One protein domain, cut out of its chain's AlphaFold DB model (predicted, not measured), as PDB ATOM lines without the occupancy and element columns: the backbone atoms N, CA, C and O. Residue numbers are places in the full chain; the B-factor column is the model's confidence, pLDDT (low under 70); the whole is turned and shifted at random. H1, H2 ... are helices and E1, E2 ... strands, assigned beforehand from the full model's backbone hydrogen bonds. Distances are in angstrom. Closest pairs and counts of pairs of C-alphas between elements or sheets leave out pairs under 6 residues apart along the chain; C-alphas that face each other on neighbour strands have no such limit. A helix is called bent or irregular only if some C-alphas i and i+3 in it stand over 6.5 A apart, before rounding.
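This is residues 2 to 66 of the 72 residues of the protein "Nucleotidyl transferase" of Halanaerobium salsuginis (UniProt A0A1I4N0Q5). Three helices stand in a triangle round a tiny parallel pair of strands, E1 and E2, near the middle; H3 packs beside both strands, H2 packs mainly by E2, and H1 is set away from the pair, with its Gln 3 near Gln 33 at the end of H2. No helix touches another, and loops join the parts. The printed part has 65 residues, with three named helices and two named strands in the order H1, E1, H2, E2, H3; the sheet's order is E1, E2, and the class is mostly helix. The whole is compact and rounded, with a radius of gyration of the C-alphas of 11.7 A and spans of 28 by 27 by 18 A.

Strand E1 is residues 20 to 22, 6.3 A from first to last C-alpha, beginning at C-alpha 20 (45.820, 38.018, 19.928). Strand E2 is residues 42 to 44, also 6.3 A. H3, the longest helix, is residues 50 to 65, 23.3 A, ending at C-alpha 65 (35.175, 47.549, 21.426). It is neither bent nor irregular, but only just: C-alphas 50 and 53 are 6.2 A apart. H2 is residues 24 to 33, 15.1 A, and irregular: C-alphas 25 and 28 are 7.3 A apart. H1 is residues 2 to 10, 12.2 A, beginning at C-alpha 2 (50.107, 30.835, 14.805).

E1 and E2 are parallel neighbours, with 22 degrees between their directions; C-alphas 21 and 43 face each other at 4.6 A. N 43 and O 20 are 2.8 A apart and N 22 and O 43 are 2.9 A apart, both within hydrogen-bond range. E1, H2 and E2 form a strand-helix-strand unit, two parallel neighbour strands with a helix between them along the chain, and its crossover is right-handed. The closest C-alphas of H3 and E1 are those of Cys 54 and Ala 21, 6.7 A; those of H3 and E2 are Ser 58 and Ile 43, 7.0 A. The closest C-alphas of H2 and E2 are those of Glu 24 and Val 44, 5.7 A. H1 and H2 are close but not clearly touching, with the C-alphas of Gln 3 and Gln 33 closest at 6.7 A; they run the same way at a steep tilt of 63 degrees. H1 is apart from E2 and H3, and H2 is apart from H3. Every O i to N i+4 pair is within hydrogen-bond range in H1 and H3, and 4 of 6 are in H2.

The two C-alphas farthest apart are those of Glu 11 and Met 47, 31.2 A. The printed part runs from residue 2 to 66 with no cut. The links E1 to H2 and E2 to H3 are tight, H1 to E1 and H2 to E2 are short, and no link is long. The mean pLDDT of the printed part is 95.6, and no printed residue is under 70.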
ATOM      1  N   LEU A   2      50.933  29.608  14.708       96.25
ATOM      2  CA  LEU A   2      50.107  30.835  14.805       96.25
ATOM      3  C   LEU A   2      49.339  31.134  13.508       96.25
ATOM      4  O   LEU A   2      48.118  31.205  13.549       96.25
ATOM      5  N   GLN A   3      50.042  31.255  12.376       96.44
ATOM      6  CA  GLN A   3      49.434  31.542  11.068       96.44
ATOM      7  C   GLN A   3      48.353  30.516  10.710       96.44
ATOM      8  O   GLN A   3      47.214  30.893  10.493       96.44
ATOM      9  N   GLU A   4      48.678  29.225  10.802       96.56
ATOM     10  CA  GLU A   4      47.724  28.122  10.589       96.56
ATOM     11  C   GLU A   4      46.516  28.173  11.545       96.56
ATOM     12  O   GLU A   4      45.406  27.802  11.173       96.56
ATOM     13  N   THR A   5      46.707  28.613  12.799       97.00
ATOM     14  CA  THR A   5      45.590  28.759  13.746       97.00
ATOM     15  C   THR A   5      44.678  29.897  13.319       97.00
ATOM     16  O   THR A   5      43.464  29.726  13.345       97.00
ATOM     17  N   VAL A   6      45.246  31.034  12.915       96.31
ATOM     18  CA  VAL A   6      44.468  32.186  12.449       96.31
ATOM     19  C   VAL A   6      43.761  31.868  11.136       96.31
ATOM     20  O   VAL A   6      42.579  32.158  11.029       96.31
ATOM     21  N   GLU A   7      44.426  31.202  10.190       94.88
ATOM     22  CA  GLU A   7      43.836  30.765   8.919       94.88
ATOM     23  C   GLU A   7      42.604  29.880   9.146       94.88
ATOM     24  O   GLU A   7      41.529  30.187   8.640       94.88
ATOM     25  N   ARG A   8      42.714  28.865  10.015       96.62
ATOM     26  CA  ARG A   8      41.580  28.000  10.378       96.62
ATOM     27  C   ARG A   8      40.441  28.757  11.068       96.62
ATOM     28  O   ARG A   8      39.279  28.418  10.883       96.62
ATOM     29  N   ILE A   9      40.753  29.743  11.909       95.75
ATOM     30  CA  ILE A   9      39.731  30.551  12.593       95.75
ATOM     31  C   ILE A   9      39.060  31.534  11.624       95.75
ATOM     32  O   ILE A   9      37.863  31.778  11.753       95.75
ATOM     33  N   ASN A  10      39.795  32.035  10.629       93.12
ATOM     34  CA  ASN A  10      39.295  32.976   9.628       93.12
ATOM     35  C   ASN A  10      38.214  32.368   8.711       93.12
ATOM     36  O   ASN A  10      37.438  33.093   8.096       93.12
ATOM     37  N   GLU A  11      38.120  31.037   8.644       95.31
ATOM     38  CA  GLU A  11      37.006  30.332   7.994       95.31
ATOM     39  C   GLU A  11      35.676  30.464   8.767       95.31
ATOM     40  O   GLU A  11      34.607  30.242   8.198       95.31
ATOM     41  N   LEU A  12      35.727  30.809  10.060       96.62
ATOM     42  CA  LEU A  12      34.568  30.873  10.961       96.62
ATOM     43  C   LEU A  12      34.184  32.303  11.349       96.62
ATOM     44  O   LEU A  12      32.999  32.597  11.511       96.62
ATOM     45  N   VAL A  13      35.173  33.174  11.538       94.75
ATOM     46  CA  VAL A  13      34.984  34.574  11.939       94.75
ATOM     47  C   VAL A  13      35.898  35.476  11.115       94.75
ATOM     48  O   VAL A  13      37.009  35.066  10.792       94.75
ATOM     49  N   PRO A  14      35.470  36.702  10.776       95.00
ATOM     50  CA  PRO A  14      36.311  37.629  10.031       95.00
ATOM     51  C   PRO A  14      37.540  38.042  10.859       95.00
ATOM     52  O   PRO A  14      37.463  38.150  12.088       95.00
ATOM     53  N   LEU A  15      38.671  38.290  10.192       94.50
ATOM     54  CA  LEU A  15      39.955  38.599  10.835       94.50
ATOM     55  C   LEU A  15      39.876  39.810  11.784       94.50
ATOM     56  O   LEU A  15      40.560  39.844  12.806       94.50
ATOM     57  N   GLU A  16      38.994  40.770  11.504       95.12
ATOM     58  CA  GLU A  16      38.742  41.954  12.333       95.12
ATOM     59  C   GLU A  16      38.143  41.623  13.710       95.12
ATOM     60  O   GLU A  16      38.191  42.455  14.619       95.12
ATOM     61  N   GLN A  17      37.599  40.415  13.878       95.06
ATOM     62  CA  GLN A  17      37.079  39.885  15.143       95.06
ATOM     63  C   GLN A  17      38.035  38.882  15.808       95.06
ATOM     64  O   GLN A  17      37.707  38.310  16.848       95.06
ATOM     65  N   VAL A  18      39.230  38.674  15.248       96.44
ATOM     66  CA  VAL A  18      40.279  37.843  15.851       96.44
ATOM     67  C   VAL A  18      41.203  38.722  16.689       96.44
ATOM     68  O   VAL A  18      41.765  39.694  16.191       96.44
ATOM     69  N   PHE A  19      41.392  38.349  17.956       97.06
ATOM     70  CA  PHE A  19      42.271  39.037  18.904       97.06
ATOM     71  C   PHE A  19      43.428  38.137  19.327       97.06
ATOM     72  O   PHE A  19      43.255  36.932  19.522       97.06
ATOM     73  N   ILE A  20      44.611  38.728  19.502       97.62
ATOM     74  CA  ILE A  20      45.820  38.018  19.928       97.62
ATOM     75  C   ILE A  20      46.359  38.668  21.190       97.62
ATOM     76  O   ILE A  20      46.938  39.750  21.141       97.62
ATOM     77  N   ALA A  21      46.222  37.969  22.312       97.62
ATOM     78  CA  ALA A  21      46.895  38.327  23.549       97.62
ATOM     79  C   ALA A  21      48.326  37.775  23.563       97.62
ATOM     80  O   ALA A  21      48.571  36.610  23.234       97.62
ATOM     81  N   THR A  22      49.291  38.624  23.897       97.25
ATOM     82  CA  THR A  22      50.711  38.268  23.885       97.25
ATOM     83  C   THR A  22      51.526  39.154  24.825       97.25
ATOM     84  O   THR A  22      50.996  40.041  25.473       97.25
ATOM     85  N   ASN A  23      52.844  38.967  24.870       96.00
ATOM     86  CA  ASN A  23      53.759  39.926  25.491       96.00
ATOM     87  C   ASN A  23      54.465  40.794  24.435       96.00
ATOM     88  O   ASN A  23      54.504  40.458  23.249       96.00
ATOM     89  N   GLU A  24      55.081  41.884  24.892       96.00
ATOM     90  CA  GLU A  24      55.711  42.899  24.038       96.00
ATOM     91  C   GLU A  24      56.755  42.322  23.068       96.00
ATOM     92  O   GLU A  24      56.840  42.744  21.913       96.00
ATOM     93  N   ALA A  25      57.497  41.287  23.483       96.31
ATOM     94  CA  ALA A  25      58.557  40.699  22.665       96.31
ATOM     95  C   ALA A  25      58.041  40.094  21.347       96.31
ATOM     96  O   ALA A  25      58.795  40.006  20.377       96.31
ATOM     97  N   TYR A  26      56.767  39.694  21.285       96.19
ATOM     98  CA  TYR A  26      56.185  39.072  20.094       96.19
ATOM     99  C   TYR A  26      55.355  40.025  19.234       96.19
ATOM    100  O   TYR A  26      55.032  39.660  18.104       96.19
ATOM    101  N   GLN A  27      55.047  41.242  19.697       94.81
ATOM    102  CA  GLN A  27      54.154  42.168  18.987       94.81
ATOM    103  C   GLN A  27      54.606  42.410  17.536       94.81
ATOM    104  O   GLN A  27      53.828  42.259  16.595       94.81
ATOM    105  N   LYS A  28      55.897  42.709  17.333       94.56
ATOM    106  CA  LYS A  28      56.466  42.931  15.990       94.56
ATOM    107  C   LYS A  28      56.442  41.668  15.126       94.56
ATOM    108  O   LYS A  28      56.191  41.746  13.927       94.56
ATOM    109  N   ALA A  29      56.710  40.508  15.726       96.12
ATOM    110  CA  ALA A  29      56.722  39.234  15.011       96.12
ATOM    111  C   ALA A  29      55.315  38.823  14.557       96.12
ATOM    112  O   ALA A  29      55.172  38.307  13.452       96.12
ATOM    113  N   ILE A  30      54.296  39.089  15.378       96.81
ATOM    114  CA  ILE A  30      52.887  38.826  15.065       96.81
ATOM    115  C   ILE A  30      52.437  39.691  13.890       96.81
ATOM    116  O   ILE A  30      51.966  39.136  12.904       96.81
ATOM    117  N   LYS A  31      52.682  41.009  13.934       93.88
ATOM    118  CA  LYS A  31      52.356  41.916  12.816       93.88
ATOM    119  C   LYS A  31      52.990  41.479  11.495       93.88
ATOM    120  O   LYS A  31      52.377  41.597  10.447       93.88
ATOM    121  N   LYS A  32      54.221  40.959  11.542       94.62
ATOM    122  CA  LYS A  32      54.907  40.450  10.347       94.62
ATOM    123  C   LYS A  32      54.311  39.129   9.838       94.62
ATOM    124  O   LYS A  32      54.347  38.877   8.641       94.62
ATOM    125  N   GLN A  33      53.855  38.257  10.736       95.44
ATOM    126  CA  GLN A  33      53.320  36.940  10.372       95.44
ATOM    127  C   GLN A  33      51.858  36.987   9.923       95.44
ATOM    128  O   GLN A  33      51.447  36.130   9.145       95.44
ATOM    129  N   LEU A  34      51.082  37.943  10.427       95.31
ATOM    130  CA  LEU A  34      49.644  38.059  10.202       95.31
ATOM    131  C   LEU A  34      49.340  39.390   9.524       95.31
ATOM    132  O   LEU A  34      48.847  40.325  10.151       95.31
ATOM    133  N   ASP A  35      49.687  39.473   8.244       87.81
ATOM    134  CA  ASP A  35      49.390  40.656   7.447       87.81
ATOM    135  C   ASP A  35      47.865  40.855   7.375       87.81
ATOM    136  O   ASP A  35      47.124  39.915   7.082       87.81
ATOM    137  N   GLY A  36      47.391  42.054   7.716       88.50
ATOM    138  CA  GLY A  36      45.964  42.392   7.762       88.50
ATOM    139  C   GLY A  36      45.261  42.250   9.119       88.50
ATOM    140  O   GLY A  36      44.117  42.686   9.223       88.50
ATOM    141  N   ILE A  37      45.899  41.716  10.173       94.88
ATOM    142  CA  ILE A  37      45.288  41.778  11.513       94.88
ATOM    143  C   ILE A  37      45.280  43.234  12.023       94.88
ATOM    144  O   ILE A  37      46.329  43.890  11.966       94.88
ATOM    145  N   PRO A  38      44.149  43.761  12.539       95.19
ATOM    146  CA  PRO A  38      44.118  45.112  13.088       95.19
ATOM    147  C   PRO A  38      45.103  45.270  14.245       95.19
ATOM    148  O   PRO A  38      45.226  44.394  15.106       95.19
ATOM    149  N   GLU A  39      45.814  46.394  14.283       93.75
ATOM    150  CA  GLU A  39      46.819  46.640  15.319       93.75
ATOM    151  C   GLU A  39      46.187  46.686  16.713       93.75
ATOM    152  O   GLU A  39      46.768  46.162  17.666       93.75
ATOM    153  N   GLU A  40      44.976  47.235  16.819       95.06
ATOM    154  CA  GLU A  40      44.226  47.293  18.069       95.06
ATOM    155  C   GLU A  40      43.762  45.914  18.571       95.06
ATOM    156  O   GLU A  40      43.409  45.775  19.740       95.06
ATOM    157  N   ASN A  41      43.801  44.882  17.721       96.75
ATOM    158  CA  ASN A  41      43.453  43.516  18.105       96.75
ATOM    159  C   ASN A  41      44.649  42.731  18.682       96.75
ATOM    160  O   ASN A  41      44.484  41.586  19.118       96.75
ATOM    161  N   ILE A  42      45.853  43.316  18.712       97.50
ATOM    162  CA  ILE A  42      47.029  42.724  19.362       97.50
ATOM    163  C   ILE A  42      47.134  43.274  20.790       97.50
ATOM    164  O   ILE A  42      47.664  44.359  21.029       97.50
ATOM    165  N   ILE A  43      46.659  42.492  21.754       97.94
ATOM    166  CA  ILE A  43      46.624  42.855  23.170       97.94
ATOM    167  C   ILE A  43      47.968  42.495  23.805       97.94
ATOM    168  O   ILE A  43      48.298  41.325  23.999       97.94
ATOM    169  N   VAL A  44      48.761  43.511  24.137       97.50
ATOM    170  CA  VAL A  44      50.046  43.323  24.820       97.50
ATOM    171  C   VAL A  44      49.818  43.289  26.331       97.50
ATOM    172  O   VAL A  44      49.549  44.307  26.965       97.50
ATOM    173  N   GLU A  45      49.932  42.103  26.918       97.38
ATOM    174  CA  GLU A  45      49.823  41.886  28.353       97.38
ATOM    175  C   GLU A  45      50.999  42.546  29.097       97.38
ATOM    176  O   GLU A  45      52.162  42.341  28.727       97.38
ATOM    177  N   PRO A  46      50.739  43.271  30.203       94.44
ATOM    178  CA  PRO A  46      51.788  43.957  30.963       94.44
ATOM    179  C   PRO A  46      52.708  42.986  31.714       94.44
ATOM    180  O   PRO A  46      53.830  43.326  32.084       94.44
ATOM    181  N   MET A  47      52.226  41.775  31.994       94.75
ATOM    182  CA  MET A  47      52.960  40.744  32.716       94.75
ATOM    183  C   MET A  47      52.361  39.370  32.432       94.75
ATOM    184  O   MET A  47      51.147  39.215  32.362       94.75
ATOM    185  N   LYS A  48      53.214  38.346  32.344       93.56
ATOM    186  CA  LYS A  48      52.774  36.959  32.154       93.56
ATOM    187  C   LYS A  48      52.101  36.458  33.432       93.56
ATOM    188  O   LYS A  48      52.769  36.257  34.447       93.56
ATOM    189  N   ARG A  49      50.782  36.264  33.389       95.56
ATOM    190  CA  ARG A  49      49.962  35.841  34.542       95.56
ATOM    191  C   ARG A  49      49.108  34.603  34.247       95.56
ATOM    192  O   ARG A  49      48.077  34.398  34.880       95.56
ATOM    193  N   ASN A  50      49.584  33.746  33.339       95.94
ATOM    194  CA  ASN A  50      48.882  32.561  32.835       95.94
ATOM    195  C   ASN A  50      47.525  32.897  32.182       95.94
ATOM    196  O   ASN A  50      47.166  34.054  31.974       95.94
ATOM    197  N   THR A  51      46.778  31.858  31.818       96.25
ATOM    198  CA  THR A  51      45.626  31.945  30.915       96.25
ATOM    199  C   THR A  51      44.435  32.711  31.490       96.25
ATOM    200  O   THR A  51      43.788  33.447  30.760       96.25
ATOM    201  N   ALA A  52      44.138  32.586  32.790       97.50
ATOM    202  CA  ALA A  52      42.960  33.236  33.374       97.50
ATOM    203  C   ALA A  52      43.050  34.772  33.322       97.50
ATOM    204  O   ALA A  52      42.085  35.436  32.953       97.50
ATOM    205  N   ALA A  53      44.220  35.333  33.645       97.12
ATOM    206  CA  ALA A  53      44.451  36.774  33.572       97.12
ATOM    207  C   ALA A  53      44.467  37.280  32.121       97.12
ATOM    208  O   ALA A  53      43.880  38.320  31.834       97.12
ATOM    209  N   CYS A  54      45.078  36.510  31.218       97.25
ATOM    210  CA  CYS A  54      45.093  36.772  29.781       97.25
ATOM    211  C   CYS A  54      43.666  36.870  29.207       97.25
ATOM    212  O   CYS A  54      43.324  37.854  28.547       97.25
ATOM    213  N   ILE A  55      42.804  35.895  29.527       97.06
ATOM    214  CA  ILE A  55      41.391  35.896  29.119       97.06
ATOM    215  C   ILE A  55      40.665  37.095  29.729       97.06
ATOM    216  O   ILE A  55      40.030  37.836  28.992       97.06
ATOM    217  N   GLY A  56      40.795  37.328  31.040       96.56
ATOM    218  CA  GLY A  56      40.104  38.430  31.715       96.56
ATOM    219  C   GLY A  56      40.444  39.806  31.138       96.56
ATOM    220  O   GLY A  56      39.542  40.593  30.864       96.56
ATOM    221  N   LEU A  57      41.731  40.083  30.894       96.94
ATOM    222  CA  LEU A  57      42.157  41.323  30.240       96.94
ATOM    223  C   LEU A  57      41.584  41.424  28.822       96.94
ATOM    224  O   LEU A  57      41.057  42.470  28.447       96.94
ATOM    225  N   SER A  58      41.654  40.334  28.055       97.12
ATOM    226  CA  SER A  58      41.138  40.311  26.686       97.12
ATOM    227  C   SER A  58      39.631  40.546  26.635       97.12
ATOM    228  O   SER A  58      39.167  41.303  25.792       97.12
ATOM    229  N   SER A  59      38.871  39.971  27.570       95.50
ATOM    230  CA  SER A  59      37.430  40.196  27.688       95.50
ATOM    231  C   SER A  59      37.093  41.663  27.948       95.50
ATOM    232  O   SER A  59      36.159  42.168  27.340       95.50
ATOM    233  N   VAL A  60      37.860  42.365  28.792       95.50
ATOM    234  CA  VAL A  60      37.648  43.803  29.047       95.50
ATOM    235  C   VAL A  60      37.915  44.638  27.791       95.50
ATOM    236  O   VAL A  60      37.130  45.524  27.478       95.50
ATOM    237  N   VAL A  61      38.988  44.340  27.050       95.81
ATOM    238  CA  VAL A  61      39.295  45.034  25.784       95.81
ATOM    239  C   VAL A  61      38.206  44.785  24.735       95.81
ATOM    240  O   VAL A  61      37.803  45.701  24.024       95.81
ATOM    241  N   ILE A  62      37.718  43.547  24.641       95.44
ATOM    242  CA  ILE A  62      36.660  43.175  23.698       95.44
ATOM    243  C   ILE A  62      35.333  43.846  24.070       95.44
ATOM    244  O   ILE A  62      34.664  44.340  23.170       95.44
ATOM    245  N   GLU A  63      34.972  43.912  25.356       95.31
ATOM    246  CA  GLU A  63      33.763  44.610  25.829       95.31
ATOM    247  C   GLU A  63      33.808  46.111  25.509       95.31
ATOM    248  O   GLU A  63      32.799  46.680  25.108       95.31
ATOM    249  N   ASP A  64      34.976  46.753  25.619       94.56
ATOM    250  CA  ASP A  64      35.138  48.167  25.251       94.56
ATOM    251  C   ASP A  64      34.908  48.400  23.743       94.56
ATOM    252  O   ASP A  64      34.240  49.358  23.348       94.56
ATOM    253  N   LYS A  65      35.390  47.484  22.886       93.88
ATOM    254  CA  LYS A  65      35.175  47.549  21.426       93.88
ATOM    255  C   LYS A  65      33.756  47.133  21.013       93.88
ATOM    256  O   LYS A  65      33.217  47.672  20.045       93.88
ATOM    257  N   TYR A  66      33.159  46.178  21.721       93.94
ATOM    258  CA  TYR A  66      31.860  45.577  21.418       93.94
ATOM    259  C   TYR A  66      30.985  45.494  22.682       93.94
ATOM    260  O   TYR A  66      30.809  44.410  23.244       93.94
TER     261      TYR A  66